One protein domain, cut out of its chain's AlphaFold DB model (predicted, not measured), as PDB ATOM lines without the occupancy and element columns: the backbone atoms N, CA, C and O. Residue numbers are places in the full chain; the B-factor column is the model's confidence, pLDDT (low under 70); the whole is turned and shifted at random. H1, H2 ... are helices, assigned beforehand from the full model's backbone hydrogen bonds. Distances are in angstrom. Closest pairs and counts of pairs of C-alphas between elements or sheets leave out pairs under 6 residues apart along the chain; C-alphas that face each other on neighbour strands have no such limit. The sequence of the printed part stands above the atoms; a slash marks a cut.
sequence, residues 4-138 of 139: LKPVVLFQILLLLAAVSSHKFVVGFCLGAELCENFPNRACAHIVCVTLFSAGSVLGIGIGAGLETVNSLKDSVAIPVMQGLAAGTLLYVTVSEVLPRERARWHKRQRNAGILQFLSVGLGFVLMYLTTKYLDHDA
ATOM      1  N   LEU A   4      15.497  54.979  26.118       60.62
ATOM      2  CA  LEU A   4      14.654  54.193  25.210       60.62
ATOM      3  C   LEU A   4      15.163  54.223  23.755       60.62
ATOM      4  O   LEU A   4      14.977  53.271  23.009       60.62
ATOM      5  N   LYS A   5      15.849  55.298  23.342       62.69
ATOM      6  CA  LYS A   5      16.473  55.397  22.010       62.69
ATOM      7  C   LYS A   5      17.589  54.365  21.752       62.69
ATOM      8  O   LYS A   5      17.561  53.776  20.674       62.69
ATOM      9  N   PRO A   6      18.554  54.119  22.665       67.62
ATOM     10  CA  PRO A   6      19.621  53.148  22.413       67.62
ATOM     11  C   PRO A   6      19.121  51.699  22.384       67.62
ATOM     12  O   PRO A   6      19.576  50.941  21.535       67.62
ATOM     13  N   VAL A   7      18.156  51.317  23.233       72.81
ATOM     14  CA  VAL A   7      17.660  49.926  23.271       72.81
ATOM     15  C   VAL A   7      16.879  49.555  22.004       72.81
ATOM     16  O   VAL A   7      17.103  48.497  21.422       72.81
ATOM     17  N   VAL A   8      16.033  50.462  21.502       78.19
ATOM     18  CA  VAL A   8      15.264  50.234  20.267       78.19
ATOM     19  C   VAL A   8      16.186  50.200  19.046       78.19
ATOM     20  O   VAL A   8      15.983  49.392  18.142       78.19
ATOM     21  N   LEU A   9      17.234  51.032  19.023       81.06
ATOM     22  CA  LEU A   9      18.224  51.010  17.946       81.06
ATOM     23  C   LEU A   9      18.945  49.656  17.878       81.06
ATOM     24  O   LEU A   9      19.079  49.098  16.791       81.06
ATOM     25  N   PHE A  10      19.360  49.110  19.025       80.81
ATOM     26  CA  PHE A  10      19.992  47.790  19.094       80.81
ATOM     27  C   PHE A  10      19.066  46.675  18.599       80.81
ATOM     28  O   PHE A  10      19.496  45.847  17.800       80.81
ATOM     29  N   GLN A  11      17.786  46.690  18.976       80.62
ATOM     30  CA  GLN A  11      16.812  45.703  18.493       80.62
ATOM     31  C   GLN A  11      16.644  45.748  16.972       80.62
ATOM     32  O   GLN A  11      16.670  44.709  16.316       80.62
ATOM     33  N   ILE A  12      16.525  46.945  16.390       85.56
ATOM     34  CA  ILE A  12      16.417  47.096  14.933       85.56
ATOM     35  C   ILE A  12      17.694  46.595  14.247       85.56
ATOM     36  O   ILE A  12      17.602  45.930  13.218       85.56
ATOM     37  N   LEU A  13      18.876  46.865  14.813       83.69
ATOM     38  CA  LEU A  13      20.151  46.375  14.281       83.69
ATOM     39  C   LEU A  13      20.263  44.848  14.343       83.69
ATOM     40  O   LEU A  13      20.724  44.245  13.376       83.69
ATOM     41  N   LEU A  14      19.812  44.217  15.428       81.00
ATOM     42  CA  LEU A  14      19.814  42.759  15.564       81.00
ATOM     43  C   LEU A  14      18.801  42.099  14.615       81.00
ATOM     44  O   LEU A  14      19.140  41.132  13.933       81.00
ATOM     45  N   LEU A  15      17.592  42.657  14.489       81.88
ATOM     46  CA  LEU A  15      16.590  42.201  13.516       81.88
ATOM     47  C   LEU A  15      17.092  42.366  12.077       81.88
ATOM     48  O   LEU A  15      16.949  41.460  11.252       81.88
ATOM     49  N   LEU A  16      17.737  43.496  11.778       82.94
ATOM     50  CA  LEU A  16      18.374  43.740  10.488       82.94
ATOM     51  C   LEU A  16      19.495  42.730  10.227       82.94
ATOM     52  O   LEU A  16      19.563  42.183   9.128       82.94
ATOM     53  N   ALA A  17      20.346  42.449  11.215       82.06
ATOM     54  CA  ALA A  17      21.428  41.474  11.099       82.06
ATOM     55  C   ALA A  17      20.895  40.053  10.849       82.06
ATOM     56  O   ALA A  17      21.421  39.344   9.985       82.06
ATOM     57  N   ALA A  18      19.816  39.658  11.530       80.81
ATOM     58  CA  ALA A  18      19.175  38.357  11.347       80.81
ATOM     59  C   ALA A  18      18.571  38.209   9.937       80.81
ATOM     60  O   ALA A  18      18.878  37.253   9.217       80.81
ATOM     61  N   VAL A  19      17.774  39.186   9.489       82.50
ATOM     62  CA  VAL A  19      17.134  39.164   8.158       82.50
ATOM     63  C   VAL A  19      18.162  39.320   7.030       82.50
ATOM     64  O   VAL A  19      18.013  38.711   5.966       82.50
ATOM     65  N   SER A  20      19.222  40.101   7.251       83.06
ATOM     66  CA  SER A  20      20.335  40.258   6.309       83.06
ATOM     67  C   SER A  20      21.096  38.946   6.123       83.06
ATOM     68  O   SER A  20      21.264  38.494   4.988       83.06
ATOM     69  N   SER A  21      21.464  38.276   7.222       81.56
ATOM     70  CA  SER A  21      22.140  36.971   7.186       81.56
ATOM     71  C   SER A  21      21.317  35.939   6.415       81.56
ATOM     72  O   SER A  21      21.843  35.217   5.567       81.56
ATOM     73  N   HIS A  22      20.002  35.935   6.633       79.06
ATOM     74  CA  HIS A  22      19.076  35.063   5.920       79.06
ATOM     75  C   HIS A  22      19.065  35.325   4.402       79.06
ATOM     76  O   HIS A  22      19.189  34.395   3.605       79.06
ATOM     77  N   LYS A  23      18.976  36.587   3.969       84.94
ATOM     78  CA  LYS A  23      18.984  36.927   2.534       84.94
ATOM     79  C   LYS A  23      20.338  36.707   1.868       84.94
ATOM     80  O   LYS A  23      20.367  36.382   0.681       84.94
ATOM     81  N   PHE A  24      21.435  36.843   2.609       82.62
ATOM     82  CA  PHE A  24      22.778  36.568   2.107       82.62
ATOM     83  C   PHE A  24      22.941  35.096   1.708       82.62
ATOM     84  O   PHE A  24      23.353  34.808   0.585       82.62
ATOM     85  N   VAL A  25      22.553  34.165   2.587       79.94
ATOM     86  CA  VAL A  25      22.657  32.722   2.310       79.94
ATOM     87  C   VAL A  25      21.783  32.321   1.127       79.94
ATOM     88  O   VAL A  25      22.252  31.627   0.226       79.94
ATOM     89  N   VAL A  26      20.536  32.798   1.082       85.25
ATOM     90  CA  VAL A  26      19.627  32.476  -0.028       85.25
ATOM     91  C   VAL A  26      20.133  33.059  -1.353       85.25
ATOM     92  O   VAL A  26      20.140  32.358  -2.364       85.25
ATOM     93  N   GLY A  27      20.616  34.306  -1.352       86.38
ATOM     94  CA  GLY A  27      21.202  34.937  -2.537       86.38
ATOM     95  C   GLY A  27      22.461  34.222  -3.033       86.38
ATOM     96  O   GLY A  27      22.674  34.129  -4.240       86.38
ATOM     97  N   PHE A  28      23.263  33.662  -2.126       83.12
ATOM     98  CA  PHE A  28      24.431  32.858  -2.475       83.12
ATOM     99  C   PHE A  28      24.050  31.530  -3.144       83.12
ATOM    100  O   PHE A  28      24.605  31.204  -4.194       83.12
ATOM    101  N   CYS A  29      23.086  30.789  -2.584       80.12
ATOM    102  CA  CYS A  29      22.601  29.542  -3.188       80.12
ATOM    103  C   CYS A  29      22.033  29.786  -4.593       80.12
ATOM    104  O   CYS A  29      22.397  29.082  -5.534       80.12
ATOM    105  N   LEU A  30      21.222  30.839  -4.749       85.75
ATOM    106  CA  LEU A  30      20.684  31.258  -6.043       85.75
ATOM    107  C   LEU A  30      21.808  31.663  -7.014       85.75
ATOM    108  O   LEU A  30      21.844  31.213  -8.152       85.75
ATOM    109  N   GLY A  31      22.765  32.482  -6.570       83.06
ATOM    110  CA  GLY A  31      23.896  32.911  -7.395       83.06
ATOM    111  C   GLY A  31      24.749  31.744  -7.901       83.06
ATOM    112  O   GLY A  31      25.159  31.738  -9.063       83.06
ATOM    113  N   ALA A  32      24.964  30.726  -7.067       78.62
ATOM    114  CA  ALA A  32      25.670  29.520  -7.478       78.62
ATOM    115  C   ALA A  32      24.893  28.719  -8.532       78.62
ATOM    116  O   ALA A  32      25.473  28.286  -9.527       78.62
ATOM    117  N   GLU A  33      23.580  28.580  -8.361       80.38
ATOM    118  CA  GLU A  33      22.716  27.937  -9.352       80.38
ATOM    119  C   GLU A  33      22.752  28.671 -10.704       80.38
ATOM    120  O   GLU A  33      22.793  28.041 -11.764       80.38
ATOM    121  N   LEU A  34      22.802  30.005 -10.685       82.75
ATOM    122  CA  LEU A  34      22.904  30.816 -11.896       82.75
ATOM    123  C   LEU A  34      24.272  30.752 -12.579       82.75
ATOM    124  O   LEU A  34      24.330  30.801 -13.811       82.75
ATOM    125  N   CYS A  35      25.362  30.653 -11.819       77.69
ATOM    126  CA  CYS A  35      26.694  30.427 -12.385       77.69
ATOM    127  C   CYS A  35      26.759  29.088 -13.132       77.69
ATOM    128  O   CYS A  35      27.307  29.027 -14.233       77.69
ATOM    129  N   GLU A  36      26.129  28.051 -12.579       73.31
ATOM    130  CA  GLU A  36      26.146  26.707 -13.159       73.31
ATOM    131  C   GLU A  36      25.227  26.552 -14.374       73.31
ATOM    132  O   GLU A  36      25.621  25.970 -15.394       73.31
ATOM    133  N   ASN A  37      24.005  27.084 -14.294       74.00
ATOM    134  CA  ASN A  37      23.014  26.952 -15.363       74.00
ATOM    135  C   ASN A  37      23.190  27.995 -16.481       74.00
ATOM    136  O   ASN A  37      22.846  27.724 -17.633       74.00
ATOM    137  N   PHE A  38      23.744  29.176 -16.180       76.06
ATOM    138  CA  PHE A  38      23.842  30.296 -17.127       76.06
ATOM    139  C   PHE A  38      25.212  31.009 -17.103       76.06
ATOM    140  O   PHE A  38      25.264  32.230 -16.919       76.06
ATOM    141  N   PRO A  39      26.330  30.310 -17.380       65.69
ATOM    142  CA  PRO A  39      27.689  30.835 -17.192       65.69
ATOM    143  C   PRO A  39      28.054  32.058 -18.057       65.69
ATOM    144  O   PRO A  39      29.020  32.744 -17.754       65.69
ATOM    145  N   ASN A  40      27.301  32.354 -19.125       67.25
ATOM    146  CA  ASN A  40      27.608  33.451 -20.059       67.25
ATOM    147  C   ASN A  40      26.419  34.394 -20.329       67.25
ATOM    148  O   ASN A  40      26.403  35.116 -21.326       67.25
ATOM    149  N   ARG A  41      25.389  34.381 -19.470       78.62
ATOM    150  CA  ARG A  41      24.210  35.257 -19.603       78.62
ATOM    151  C   ARG A  41      24.093  36.203 -18.415       78.62
ATOM    152  O   ARG A  41      23.221  36.039 -17.565       78.62
ATOM    153  N   ALA A  42      24.913  37.253 -18.417       77.69
ATOM    154  CA  ALA A  42      24.854  38.323 -17.418       77.69
ATOM    155  C   ALA A  42      23.445  38.938 -17.281       77.69
ATOM    156  O   ALA A  42      23.010  39.251 -16.178       77.69
ATOM    157  N   CYS A  43      22.675  39.018 -18.374       82.19
ATOM    158  CA  CYS A  43      21.279  39.461 -18.316       82.19
ATOM    159  C   CYS A  43      20.397  38.547 -17.446       82.19
ATOM    160  O   CYS A  43      19.552  39.049 -16.713       82.19
ATOM    161  N   ALA A  44      20.598  37.224 -17.484       84.62
ATOM    162  CA  ALA A  44      19.832  36.290 -16.656       84.62
ATOM    163  C   ALA A  44      20.182  36.443 -15.168       84.62
ATOM    164  O   ALA A  44      19.292  36.400 -14.324       84.62
ATOM    165  N   HIS A  45      21.460  36.702 -14.864       86.38
ATOM    166  CA  HIS A  45      21.926  37.011 -13.508       86.38
ATOM    167  C   HIS A  45      21.240  38.252 -12.951       86.38
ATOM    168  O   HIS A  45      20.658  38.196 -11.869       86.38
ATOM    169  N   ILE A  46      21.227  39.342 -13.719       88.44
ATOM    170  CA  ILE A  46      20.565  40.580 -13.297       88.44
ATOM    171  C   ILE A  46      19.064  40.353 -13.098       88.44
ATOM    172  O   ILE A  46      18.535  40.762 -12.070       88.44
ATOM    173  N   VAL A  47      18.383  39.665 -14.020       90.62
ATOM    174  CA  VAL A  47      16.937  39.397 -13.911       90.62
ATOM    175  C   VAL A  47      16.595  38.524 -12.698       90.62
ATOM    176  O   VAL A  47      15.619  38.798 -12.005       90.62
ATOM    177  N   CYS A  48      17.386  37.494 -12.391       89.19
ATOM    178  CA  CYS A  48      17.149  36.678 -11.197       89.19
ATOM    179  C   CYS A  48      17.401  37.446  -9.903       89.19
ATOM    180  O   CYS A  48      16.606  37.335  -8.975       89.19
ATOM    181  N   VAL A  49      18.467  38.248  -9.829       88.12
ATOM    182  CA  VAL A  49      18.760  39.052  -8.632       88.12
ATOM    183  C   VAL A  49      17.693  40.129  -8.419       88.12
ATOM    184  O   VAL A  49      17.270  40.355  -7.283       88.12
ATOM    185  N   THR A  50      17.200  40.766  -9.486       90.31
ATOM    186  CA  THR A  50      16.102  41.738  -9.376       90.31
ATOM    187  C   THR A  50      14.797  41.066  -8.973       90.31
ATOM    188  O   THR A  50      14.116  41.579  -8.085       90.31
ATOM    189  N   LEU A  51      14.473  39.898  -9.537       91.19
ATOM    190  CA  LEU A  51      13.298  39.121  -9.145       91.19
ATOM    191  C   LEU A  51      13.394  38.639  -7.693       91.19
ATOM    192  O   LEU A  51      12.411  38.710  -6.962       91.19
ATOM    193  N   PHE A  52      14.575  38.212  -7.248       89.44
ATOM    194  CA  PHE A  52      14.829  37.813  -5.865       89.44
ATOM    195  C   PHE A  52      14.655  38.984  -4.888       89.44
ATOM    196  O   PHE A  52      14.029  38.836  -3.833       89.44
ATOM    197  N   SER A  53      15.160  40.165  -5.251       90.12
ATOM    198  CA  SER A  53      14.990  41.387  -4.462       90.12
ATOM    199  C   SER A  53      13.522  41.828  -4.408       90.12
ATOM    200  O   SER A  53      12.981  42.045  -3.322       90.12
ATOM    201  N   ALA A  54      12.835  41.871  -5.554       92.94
ATOM    202  CA  ALA A  54      11.417  42.213  -5.628       92.94
ATOM    203  C   ALA A  54      10.551  41.202  -4.860       92.94
ATOM    204  O   ALA A  54       9.723  41.595  -4.040       92.94
ATOM    205  N   GLY A  55      10.798  39.904  -5.047       90.38
ATOM    206  CA  GLY A  55      10.129  38.826  -4.322       90.38
ATOM    207  C   GLY A  55      10.358  38.910  -2.815       90.38
ATOM    208  O   GLY A  55       9.430  38.699  -2.042       90.38
ATOM    209  N   SER A  56      11.554  39.316  -2.383       87.38
ATOM    210  CA  SER A  56      11.853  39.577  -0.974       87.38
ATOM    211  C   SER A  56      11.058  40.752  -0.396       87.38
ATOM    212  O   SER A  56      10.611  40.674   0.748       87.38
ATOM    213  N   VAL A  57      10.898  41.848  -1.145       89.25
ATOM    214  CA  VAL A  57      10.087  43.002  -0.717       89.25
ATOM    215  C   VAL A  57       8.609  42.617  -0.649       89.25
ATOM    216  O   VAL A  57       7.951  42.894   0.352       89.25
ATOM    217  N   LEU A  58       8.108  41.915  -1.668       92.50
ATOM    218  CA  LEU A  58       6.729  41.428  -1.711       92.50
ATOM    219  C   LEU A  58       6.444  40.420  -0.595       92.50
ATOM    220  O   LEU A  58       5.427  40.535   0.076       92.50
ATOM    221  N   GLY A  59       7.351  39.472  -0.352       87.19
ATOM    222  CA  GLY A  59       7.210  38.470   0.703       87.19
ATOM    223  C   GLY A  59       7.155  39.088   2.099       87.19
ATOM    224  O   GLY A  59       6.300  38.706   2.893       87.19
ATOM    225  N   ILE A  60       8.000  40.089   2.384       86.75
ATOM    226  CA  ILE A  60       7.937  40.836   3.653       86.75
ATOM    227  C   ILE A  60       6.641  41.647   3.738       86.75
ATOM    228  O   ILE A  60       5.995  41.632   4.780       86.75
ATOM    229  N   GLY A  61       6.235  42.320   2.657       88.62
ATOM    230  CA  GLY A  61       4.995  43.100   2.628       88.62
ATOM    231  C   GLY A  61       3.750  42.242   2.868       88.62
ATOM    232  O   GLY A  61       2.902  42.596   3.683       88.62
ATOM    233  N   ILE A  62       3.669  41.082   2.212       88.00
ATOM    234  CA  ILE A  62       2.590  40.109   2.412       88.00
ATOM    235  C   ILE A  62       2.661  39.527   3.823       88.00
ATOM    236  O   ILE A  62       1.633  39.463   4.486       88.00
ATOM    237  N   GLY A  63       3.848  39.152   4.309       84.44
ATOM    238  CA  GLY A  63       4.037  38.626   5.664       84.44
ATOM    239  C   GLY A  63       3.596  39.609   6.751       84.44
ATOM    240  O   GLY A  63       2.863  39.224   7.656       84.44
ATOM    241  N   ALA A  64       3.953  40.888   6.615       84.19
ATOM    242  CA  ALA A  64       3.526  41.952   7.523       84.19
ATOM    243  C   ALA A  64       2.009  42.214   7.445       84.19
ATOM    244  O   ALA A  64       1.357  42.433   8.466       84.19
ATOM    245  N   GLY A  65       1.415  42.144   6.249       83.69
ATOM    246  CA  GLY A  65      -0.040  42.220   6.084       83.69
ATOM    247  C   GLY A  65      -0.764  41.031   6.724       83.69
ATOM    248  O   GLY A  65      -1.776  41.209   7.403       83.69
ATOM    249  N   LEU A  66      -0.211  39.825   6.572       81.81
ATOM    250  CA  LEU A  66      -0.734  38.595   7.166       81.81
ATOM    251  C   LEU A  66      -0.596  38.592   8.693       81.81
ATOM    252  O   LEU A  66      -1.415  38.003   9.388       81.81
ATOM    253  N   GLU A  67       0.388  39.304   9.235       74.75
ATOM    254  CA  GLU A  67       0.531  39.488  10.677       74.75
ATOM    255  C   GLU A  67      -0.685  40.214  11.300       74.75
ATOM    256  O   GLU A  67      -1.026  39.994  12.464       74.75
ATOM    257  N   THR A  68      -1.394  41.035  10.521       77.69
ATOM    258  CA  THR A  68      -2.578  41.774  10.992       77.69
ATOM    259  C   THR A  68      -3.812  40.869  11.144       77.69
ATOM    260  O   THR A  68      -4.733  41.192  11.896       77.69
ATOM    261  N   VAL A  69      -3.843  39.709  10.477       78.56
ATOM    262  CA  VAL A  69      -4.938  38.732  10.595       78.56
ATOM    263  C   VAL A  69      -4.620  37.689  11.669       78.56
ATOM    264  O   VAL A  69      -3.923  36.703  11.441       78.56
ATOM    265  N   ASN A  70      -5.194  37.899  12.857       64.50
ATOM    266  CA  ASN A  70      -4.936  37.105  14.065       64.50
ATOM    267  C   ASN A  70      -5.169  35.588  13.886       64.50
ATOM    268  O   ASN A  70      -4.481  34.786  14.506       64.50
ATOM    269  N   SER A  71      -6.085  35.180  12.999       67.81
ATOM    270  CA  SER A  71      -6.412  33.765  12.753       67.81
ATOM    271  C   SER A  71      -5.288  32.948  12.102       67.81
ATOM    272  O   SER A  71      -5.353  31.723  12.110       67.81
ATOM    273  N   LEU A  72      -4.277  33.598  11.512       66.56
ATOM    274  CA  LEU A  72      -3.156  32.916  10.852       66.56
ATOM    275  C   LEU A  72      -1.891  32.855  11.717       66.56
ATOM    276  O   LEU A  72      -1.008  32.055  11.411       66.56
ATOM    277  N   LYS A  73      -1.819  33.634  12.806       63.00
ATOM    278  CA  LYS A  73      -0.666  33.655  13.723       63.00
ATOM    279  C   LYS A  73      -0.446  32.326  14.454       63.00
ATOM    280  O   LYS A  73       0.698  31.913  14.588       63.00
ATOM    281  N   ASP A  74      -1.518  31.632  14.838       68.44
ATOM    282  CA  ASP A  74      -1.438  30.329  15.525       68.44
ATOM    283  C   ASP A  74      -1.422  29.127  14.563       68.44
ATOM    284  O   ASP A  74      -1.434  27.967  14.982       68.44
ATOM    285  N   SER A  75      -1.405  29.370  13.249       80.25
ATOM    286  CA  SER A  75      -1.445  28.290  12.268       80.25
ATOM    287  C   SER A  75      -0.058  27.699  12.022       80.25
ATOM    288  O   SER A  75       0.886  28.394  11.647       80.25
ATOM    289  N   VAL A  76       0.040  26.370  12.095       84.94
ATOM    290  CA  VAL A  76       1.259  25.624  11.739       84.94
ATOM    291  C   VAL A  76       1.638  25.765  10.255       84.94
ATOM    292  O   VAL A  76       2.734  25.382   9.849       84.94
ATOM    293  N   ALA A  77       0.755  26.332   9.427       84.06
ATOM    294  CA  ALA A  77       0.982  26.512   7.999       84.06
ATOM    295  C   ALA A  77       2.217  27.378   7.693       84.06
ATOM    296  O   ALA A  77       2.964  27.059   6.769       84.06
ATOM    297  N   ILE A  78       2.466  28.433   8.475       83.19
ATOM    298  CA  ILE A  78       3.595  29.351   8.254       83.19
ATOM    299  C   ILE A  78       4.954  28.647   8.419       83.19
ATOM    300  O   ILE A  78       5.730  28.654   7.457       83.19
ATOM    301  N   PRO A  79       5.256  27.983   9.556       86.44
ATOM    302  CA  PRO A  79       6.535  27.289   9.710       86.44
ATOM    303  C   PRO A  79       6.691  26.110   8.742       86.44
ATOM    304  O   PRO A  79       7.805  25.854   8.283       86.44
ATOM    305  N   VAL A  80       5.604  25.423   8.367       90.06
ATOM    306  CA  VAL A  80       5.659  24.349   7.359       90.06
ATOM    307  C   VAL A  80       6.042  24.901   5.986       90.06
ATOM    308  O   VAL A  80       6.946  24.366   5.345       90.06
ATOM    309  N   MET A  81       5.416  25.993   5.542       86.56
ATOM    310  CA  MET A  81       5.738  26.621   4.255       86.56
ATOM    311  C   MET A  81       7.163  27.181   4.231       86.56
ATOM    312  O   MET A  81       7.876  27.010   3.240       86.56
ATOM    313  N   GLN A  82       7.614  27.786   5.332       86.88
ATOM    314  CA  GLN A  82       8.991  28.258   5.467       86.88
ATOM    315  C   GLN A  82       9.996  27.095   5.422       86.88
ATOM    316  O   GLN A  82      11.015  27.190   4.735       86.88
ATOM    317  N   GLY A  83       9.687  25.981   6.093       87.56
ATOM    318  CA  GLY A  83      10.489  24.758   6.059       87.56
ATOM    319  C   GLY A  83      10.565  24.135   4.664       87.56
ATOM    320  O   GLY A  83      11.650  23.759   4.224       87.56
ATOM    321  N   LEU A  84       9.450  24.085   3.932       91.81
ATOM    322  CA  LEU A  84       9.411  23.585   2.553       91.81
ATOM    323  C   LEU A  84      10.224  24.467   1.596       91.81
ATOM    324  O   LEU A  84      10.991  23.945   0.780       91.81
ATOM    325  N   ALA A  85      10.110  25.792   1.716       88.00
ATOM    326  CA  ALA A  85      10.894  26.729   0.912       88.00
ATOM    327  C   ALA A  85      12.403  26.573   1.180       88.00
ATOM    328  O   ALA A  85      13.189  26.421   0.243       88.00
ATOM    329  N   ALA A  86      12.804  26.530   2.456       84.56
ATOM    330  CA  ALA A  86      14.198  26.321   2.844       84.56
ATOM    331  C   ALA A  86      14.726  24.944   2.402       84.56
ATOM    332  O   ALA A  86      15.838  24.842   1.880       84.56
ATOM    333  N   GLY A  87      13.919  23.891   2.557       86.88
ATOM    334  CA  GLY A  87      14.263  22.527   2.157       86.88
ATOM    335  C   GLY A  87      14.465  22.382   0.650       86.88
ATOM    336  O   GLY A  87      15.389  21.692   0.227       86.88
ATOM    337  N   THR A  88      13.666  23.084  -0.158       89.38
ATOM    338  CA  THR A  88      13.812  23.086  -1.624       89.38
ATOM    339  C   THR A  88      15.133  23.721  -2.046       89.38
ATOM    340  O   THR A  88      15.880  23.128  -2.821       89.38
ATOM    341  N   LEU A  89      15.465  24.887  -1.483       83.81
ATOM    342  CA  LEU A  89      16.742  25.553  -1.755       83.81
ATOM    343  C   LEU A  89      17.932  24.678  -1.351       83.81
ATOM    344  O   LEU A  89      18.921  24.595  -2.084       83.81
ATOM    345  N   LEU A  90      17.828  23.994  -0.207       83.62
ATOM    346  CA  LEU A  90      18.847  23.051   0.233       83.62
ATOM    347  C   LEU A  90      18.956  21.883  -0.754       83.62
ATOM    348  O   LEU A  90      20.052  21.648  -1.252       83.62
ATOM    349  N   TYR A  91      17.850  21.220  -1.111       86.81
ATOM    350  CA  TYR A  91      17.829  20.114  -2.077       86.81
ATOM    351  C   TYR A  91      18.492  20.484  -3.409       86.81
ATOM    352  O   TYR A  91      19.395  19.770  -3.847       86.81
ATOM    353  N   VAL A  92      18.108  21.610  -4.017       84.88
ATOM    354  CA  VAL A  92      18.702  22.076  -5.283       84.88
ATOM    355  C   VAL A  92      20.210  22.295  -5.112       84.88
ATOM    356  O   VAL A  92      21.017  21.825  -5.916       84.88
ATOM    357  N   THR A  93      20.631  22.902  -4.002       79.69
ATOM    358  CA  THR A  93      22.053  23.155  -3.736       79.69
ATOM    359  C   THR A  93      22.862  21.857  -3.562       79.69
ATOM    360  O   THR A  93      23.921  21.715  -4.177       79.69
ATOM    361  N   VAL A  94      22.402  20.890  -2.751       79.38
ATOM    362  CA  VAL A  94      23.188  19.665  -2.464       79.38
ATOM    363  C   VAL A  94      23.059  18.583  -3.527       79.38
ATOM    364  O   VAL A  94      24.023  17.855  -3.757       79.38
ATOM    365  N   SER A  95      21.890  18.447  -4.148       80.56
ATOM    366  CA  SER A  95      21.580  17.322  -5.038       80.56
ATOM    367  C   SER A  95      21.670  17.688  -6.513       80.56
ATOM    368  O   SER A  95      21.929  16.814  -7.337       80.56
ATOM    369  N   GLU A  96      21.488  18.956  -6.878       79.69
ATOM    370  CA  GLU A  96      21.534  19.368  -8.283       79.69
ATOM    371  C   GLU A  96      22.815  20.111  -8.635       79.69
ATOM    372  O   GLU A  96      23.428  19.806  -9.660       79.69
ATOM    373  N   VAL A  97      23.233  21.054  -7.788       75.94
ATOM    374  CA  VAL A  97      24.441  21.860  -8.010       75.94
ATOM    375  C   VAL A  97      25.689  21.067  -7.617       75.94
ATOM    376  O   VAL A  97      26.577  20.870  -8.445       75.94
ATOM    377  N   LEU A  98      25.743  20.522  -6.397       72.38
ATOM    378  CA  LEU A  98      26.950  19.867  -5.871       72.38
ATOM    379  C   LEU A  98      27.451  18.652  -6.690       72.38
ATOM    380  O   LEU A  98      28.664  18.543  -6.896       72.38
ATOM    381  N   PRO A  99      26.595  17.735  -7.194       71.00
ATOM    382  CA  PRO A  99      27.063  16.570  -7.949       71.00
ATOM    383  C   PRO A  99      27.458  16.918  -9.384       71.00
ATOM    384  O   PRO A  99      28.399  16.328  -9.917       71.00
ATOM    385  N   ARG A 100      26.756  17.874 -10.009       67.56
ATOM    386  CA  ARG A 100      27.055  18.357 -11.367       67.56
ATOM    387  C   ARG A 100      28.366  19.111 -11.409       67.56
ATOM    388  O   ARG A 100      29.165  18.873 -12.314       67.56
ATOM    389  N   GLU A 101      28.576  19.944 -10.400       65.19
ATOM    390  CA  GLU A 101      29.823  20.640 -10.177       65.19
ATOM    391  C   GLU A 101      30.904  19.563  -9.999       65.19
ATOM    392  O   GLU A 101      31.694  19.358 -10.910       65.19
ATOM    393  N   ARG A 102      30.814  18.663  -9.008       64.06
ATOM    394  CA  ARG A 102      31.786  17.554  -8.829       64.06
ATOM    395  C   ARG A 102      32.073  16.704 -10.087       64.06
ATOM    396  O   ARG A 102      33.206  16.259 -10.264       64.06
ATOM    397  N   ALA A 103      31.106  16.479 -10.976       64.75
ATOM    398  CA  ALA A 103      31.324  15.767 -12.241       64.75
ATOM    399  C   ALA A 103      32.194  16.561 -13.242       64.75
ATOM    400  O   ALA A 103      33.026  15.975 -13.938       64.75
ATOM    401  N   ARG A 104      32.073  17.895 -13.276       59.78
ATOM    402  CA  ARG A 104      32.946  18.794 -14.060       59.78
ATOM    403  C   ARG A 104      34.367  18.899 -13.478       59.78
ATOM    404  O   ARG A 104      35.302  19.271 -14.189       59.78
ATOM    405  N   TRP A 105      34.560  18.512 -12.213       51.75
ATOM    406  CA  TRP A 105      35.798  18.720 -11.445       51.75
ATOM    407  C   TRP A 105      36.928  17.745 -11.771       51.75
ATOM    408  O   TRP A 105      38.075  17.990 -11.395       51.75
ATOM    409  N   HIS A 106      36.666  16.684 -12.536       53.81
ATOM    410  CA  HIS A 106      37.704  15.732 -12.940       53.81
ATOM    411  C   HIS A 106      38.837  16.348 -13.796       53.81
ATOM    412  O   HIS A 106      39.820  15.661 -14.068       53.81
ATOM    413  N   LYS A 107      38.754  17.632 -14.196       54.78
ATOM    414  CA  LYS A 107      39.743  18.292 -15.070       54.78
ATOM    415  C   LYS A 107      40.424  19.558 -14.509       54.78
ATOM    416  O   LYS A 107      41.435  19.971 -15.077       54.78
ATOM    417  N   ARG A 108      39.947  20.201 -13.429       51.97
ATOM    418  CA  ARG A 108      40.534  21.474 -12.937       51.97
ATOM    419  C   ARG A 108      40.108  21.795 -11.486       51.97
ATOM    420  O   ARG A 108      39.048  22.361 -11.285       51.97
ATOM    421  N   GLN A 109      41.013  21.538 -10.526       53.91
ATOM    422  CA  GLN A 109      40.996  21.976  -9.104       53.91
ATOM    423  C   GLN A 109      39.944  21.269  -8.219       53.91
ATOM    424  O   GLN A 109      38.972  20.784  -8.755       53.91
ATOM    425  N   ARG A 110      40.157  21.142  -6.889       55.72
ATOM    426  CA  ARG A 110      39.374  20.286  -5.941       55.72
ATOM    427  C   ARG A 110      38.532  21.041  -4.873       55.72
ATOM    428  O   ARG A 110      37.696  20.432  -4.213       55.72
ATOM    429  N   ASN A 111      38.719  22.357  -4.708       57.75
ATOM    430  CA  ASN A 111      38.340  23.063  -3.475       57.75
ATOM    431  C   ASN A 111      37.103  23.990  -3.534       57.75
ATOM    432  O   ASN A 111      36.575  24.310  -2.473       57.75
ATOM    433  N   ALA A 112      36.617  24.438  -4.697       61.47
ATOM    434  CA  ALA A 112      35.562  25.469  -4.744       61.47
ATOM    435  C   ALA A 112      34.165  24.949  -4.354       61.47
ATOM    436  O   ALA A 112      33.464  25.651  -3.635       61.47
ATOM    437  N   GLY A 113      33.796  23.705  -4.686       65.19
ATOM    438  CA  GLY A 113      32.514  23.132  -4.239       65.19
ATOM    439  C   GLY A 113      32.427  22.919  -2.716       65.19
ATOM    440  O   GLY A 113      31.397  23.179  -2.097       65.19
ATOM    441  N   ILE A 114      33.533  22.513  -2.079       68.50
ATOM    442  CA  ILE A 114      33.617  22.386  -0.611       68.50
ATOM    443  C   ILE A 114      33.591  23.768   0.045       68.50
ATOM    444  O   ILE A 114      32.930  23.949   1.065       68.50
ATOM    445  N   LEU A 115      34.271  24.752  -0.550       68.69
ATOM    446  CA  LEU A 115      34.250  26.133  -0.072       68.69
ATOM    447  C   LEU A 115      32.847  26.748  -0.178       68.69
ATOM    448  O   LEU A 115      32.423  27.459   0.728       68.69
ATOM    449  N   GLN A 116      32.099  26.429  -1.235       71.62
ATOM    450  CA  GLN A 116      30.712  26.850  -1.409       71.62
ATOM    451  C   GLN A 116      29.798  26.240  -0.337       71.62
ATOM    452  O   GLN A 116      29.010  26.956   0.279       71.62
ATOM    453  N   PHE A 117      29.953  24.947  -0.046       73.06
ATOM    454  CA  PHE A 117      29.205  24.287   1.025       73.06
ATOM    455  C   PHE A 117      29.562  24.846   2.412       73.06
ATOM    456  O   PHE A 117      28.674  25.111   3.223       73.06
ATOM    457  N   LEU A 118      30.850  25.107   2.665       76.06
ATOM    458  CA  LEU A 118      31.311  25.796   3.872       76.06
ATOM    459  C   LEU A 118      30.733  27.207   3.980       76.06
ATOM    460  O   LEU A 118      30.375  27.610   5.077       76.06
ATOM    461  N   SER A 119      30.601  27.936   2.871       74.62
ATOM    462  CA  SER A 119      30.006  29.278   2.851       74.62
ATOM    463  C   SER A 119      28.523  29.249   3.252       74.62
ATOM    464  O   SER A 119      28.094  30.043   4.090       74.62
ATOM    465  N   VAL A 120      27.748  28.279   2.744       73.31
ATOM    466  CA  VAL A 120      26.343  28.067   3.158       73.31
ATOM    467  C   VAL A 120      26.260  27.664   4.630       73.31
ATOM    468  O   VAL A 120      25.468  28.233   5.382       73.31
ATOM    469  N   GLY A 121      27.100  26.715   5.058       79.88
ATOM    470  CA  GLY A 121      27.162  26.268   6.449       79.88
ATOM    471  C   GLY A 121      27.530  27.400   7.407       79.88
ATOM    472  O   GLY A 121      26.866  27.589   8.423       79.88
ATOM    473  N   LEU A 122      28.530  28.209   7.052       82.31
ATOM    474  CA  LEU A 122      28.953  29.380   7.816       82.31
ATOM    475  C   LEU A 122      27.828  30.413   7.921       82.31
ATOM    476  O   LEU A 122      27.615  30.968   8.994       82.31
ATOM    477  N   GLY A 123      27.075  30.633   6.844       78.31
ATOM    478  CA  GLY A 123      25.911  31.513   6.858       78.31
ATOM    479  C   GLY A 123      24.770  31.009   7.749       78.31
ATOM    480  O   GLY A 123      24.164  31.798   8.472       78.31
ATOM    481  N   PHE A 124      24.520  29.695   7.774       77.44
ATOM    482  CA  PHE A 124      23.553  29.077   8.694       77.44
ATOM    483  C   PHE A 124      23.989  29.203  10.160       77.44
ATOM    484  O   PHE A 124      23.172  29.517  11.027       77.44
ATOM    485  N   VAL A 125      25.282  29.005  10.434       84.06
ATOM    486  CA  VAL A 125      25.876  29.197  11.766       84.06
ATOM    487  C   VAL A 125      25.781  30.663  12.194       84.06
ATOM    488  O   VAL A 125      25.370  30.936  13.317       84.06
ATOM    489  N   LEU A 126      26.083  31.611  11.302       80.62
ATOM    490  CA  LEU A 126      25.924  33.047  11.556       80.62
ATOM    491  C   LEU A 126      24.472  33.420  11.867       80.62
ATOM    492  O   LEU A 126      24.225  34.155  12.825       80.62
ATOM    493  N   MET A 127      23.511  32.892  11.104       78.19
ATOM    494  CA  MET A 127      22.086  33.110  11.360       78.19
ATOM    495  C   MET A 127      21.690  32.581  12.744       78.19
ATOM    496  O   MET A 127      21.067  33.305  13.515       78.19
ATOM    497  N   TYR A 128      22.110  31.361  13.095       81.88
ATOM    498  CA  TYR A 128      21.850  30.773  14.412       81.88
ATOM    499  C   TYR A 128      22.463  31.595  15.554       81.88
ATOM    500  O   TYR A 128      21.787  31.864  16.547       81.88
ATOM    501  N   LEU A 129      23.718  32.030  15.409       80.75
ATOM    502  CA  LEU A 129      24.405  32.857  16.405       80.75
ATOM    503  C   LEU A 129      23.733  34.221  16.581       80.75
ATOM    504  O   LEU A 129      23.569  34.669  17.712       80.75
ATOM    505  N   THR A 130      23.298  34.852  15.488       74.44
ATOM    506  CA  THR A 130      22.591  36.141  15.538       74.44
ATOM    507  C   THR A 130      21.252  36.001  16.263       74.44
ATOM    508  O   THR A 130      20.930  36.822  17.117       74.44
ATOM    509  N   THR A 131      20.504  34.925  15.998       73.75
ATOM    510  CA  THR A 131      19.259  34.620  16.721       73.75
ATOM    511  C   THR A 131      19.516  34.323  18.198       73.75
ATOM    512  O   THR A 131      18.755  34.763  19.052       73.75
ATOM    513  N   LYS A 132      20.607  33.620  18.523       77.50
ATOM    514  CA  LYS A 132      20.998  33.337  19.911       77.50
ATOM    515  C   LYS A 132      21.386  34.589  20.695       77.50
ATOM    516  O   LYS A 132      21.048  34.674  21.869       77.50
ATOM    517  N   TYR A 133      22.079  35.536  20.066       74.25
ATOM    518  CA  TYR A 133      22.378  36.831  20.679       74.25
ATOM    519  C   TYR A 133      21.103  37.658  20.880       74.25
ATOM    520  O   TYR A 133      20.878  38.157  21.974       74.25
ATOM    521  N   LEU A 134      20.218  37.699  19.876       70.50
ATOM    522  CA  LEU A 134      18.933  38.396  19.969       70.50
ATOM    523  C   LEU A 134      18.042  37.867  21.112       70.50
ATOM    524  O   LEU A 134      17.354  38.654  21.753       70.50
ATOM    525  N   ASP A 135      18.069  36.559  21.379       64.88
ATOM    526  CA  ASP A 135      17.340  35.923  22.489       64.88
ATOM    527  C   ASP A 135      17.965  36.239  23.864       64.88
ATOM    528  O   ASP A 135      17.253  36.378  24.853       64.88
ATOM    529  N   HIS A 136      19.290  36.416  23.927       63.06
ATOM    530  CA  HIS A 136      19.999  36.782  25.158       63.06
ATOM    531  C   HIS A 136      19.801  38.255  25.552       63.06
ATOM    532  O   HIS A 136      19.787  38.558  26.739       63.06
ATOM    533  N   ASP A 137      19.623  39.159  24.581       54.78
ATOM    534  CA  ASP A 137      19.330  40.583  24.820       54.78
ATOM    535  C   ASP A 137      17.840  40.860  25.142       54.78
ATOM    536  O   ASP A 137      17.482  41.978  25.522       54.78
ATOM    537  N   ALA A 138      16.955  39.869  24.957       51.69
ATOM    538  CA  ALA A 138      15.509  39.979  25.180       51.69
ATOM    539  C   ALA A 138      15.022  39.409  26.534       51.69
ATOM    540  O   ALA A 138      13.834  39.552  26.840       51.69
TER     541      ALA A 138
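AT A GLANCE: This is residues 4 to 138 of the 139 residues of the protein "zinc transporter ZIP3-like" of Trichoplusia ni (UniProt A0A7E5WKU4). Long helices H1 and H5 lie side by side, and H4, which slants across residues 26 to 36 of H1 at 43 degrees and meets H5 only at residue 113, makes with them a loose bundle of three; H2 folds back from the end of H1 and splays away from it, and short H3 links the far end of H2 to H4. Residues 57 to 62, 64 to 77 and 79 to 85 stand free. The printed part, 135 residues with five helices, H1 to H5, is all helix and loose: radius of gyration of the C-alphas 17.9 A, spans 58 by 29 by 29 A.

HOW THE PARTS SIT: H1, residues 4 to 37, is the hub. Its residues 27 to 34 touch residues 44 to 52 of H2, residues 42 to 67, a hairpin at a steep tilt of 40 degrees; the closest C-alphas, of Leu 34 and His 45, are 6.5 A apart. H3, residues 70 to 73, touches no helix. H4, residues 77 to 107, touches H1 with residues 89 to 101 alone, closest C-alphas Cys 29 and Thr 93, 6.4 A. H5, residues 112 to 136, touches H1, opposite ways at a shallow 18 degrees, closest C-alphas Ser 21 and Met 127, 5.7 A. H4 and H5, a hairpin, only just touch, with 3 pairs of C-alphas within 8 A, the closest Leu 98 and Gly 113, 6.7 A. Every O i to N i+4 pair is within hydrogen-bond range in H1, H2 and H5, and 21 of 27 in H4; H3 is too short.

IN THESE COORDINATES: H1 runs 49.6 A from C-alpha 4 (14.654, 54.193, 25.210), H4 45.8 A, and H5 35.6 A to C-alpha 136 (19.999, 36.782, 25.158).

THE WHOLE: The printed part has no cut, and its links are tight. Mean pLDDT of the printed part is 77.7; residues 100 to 115, among others, are under 70.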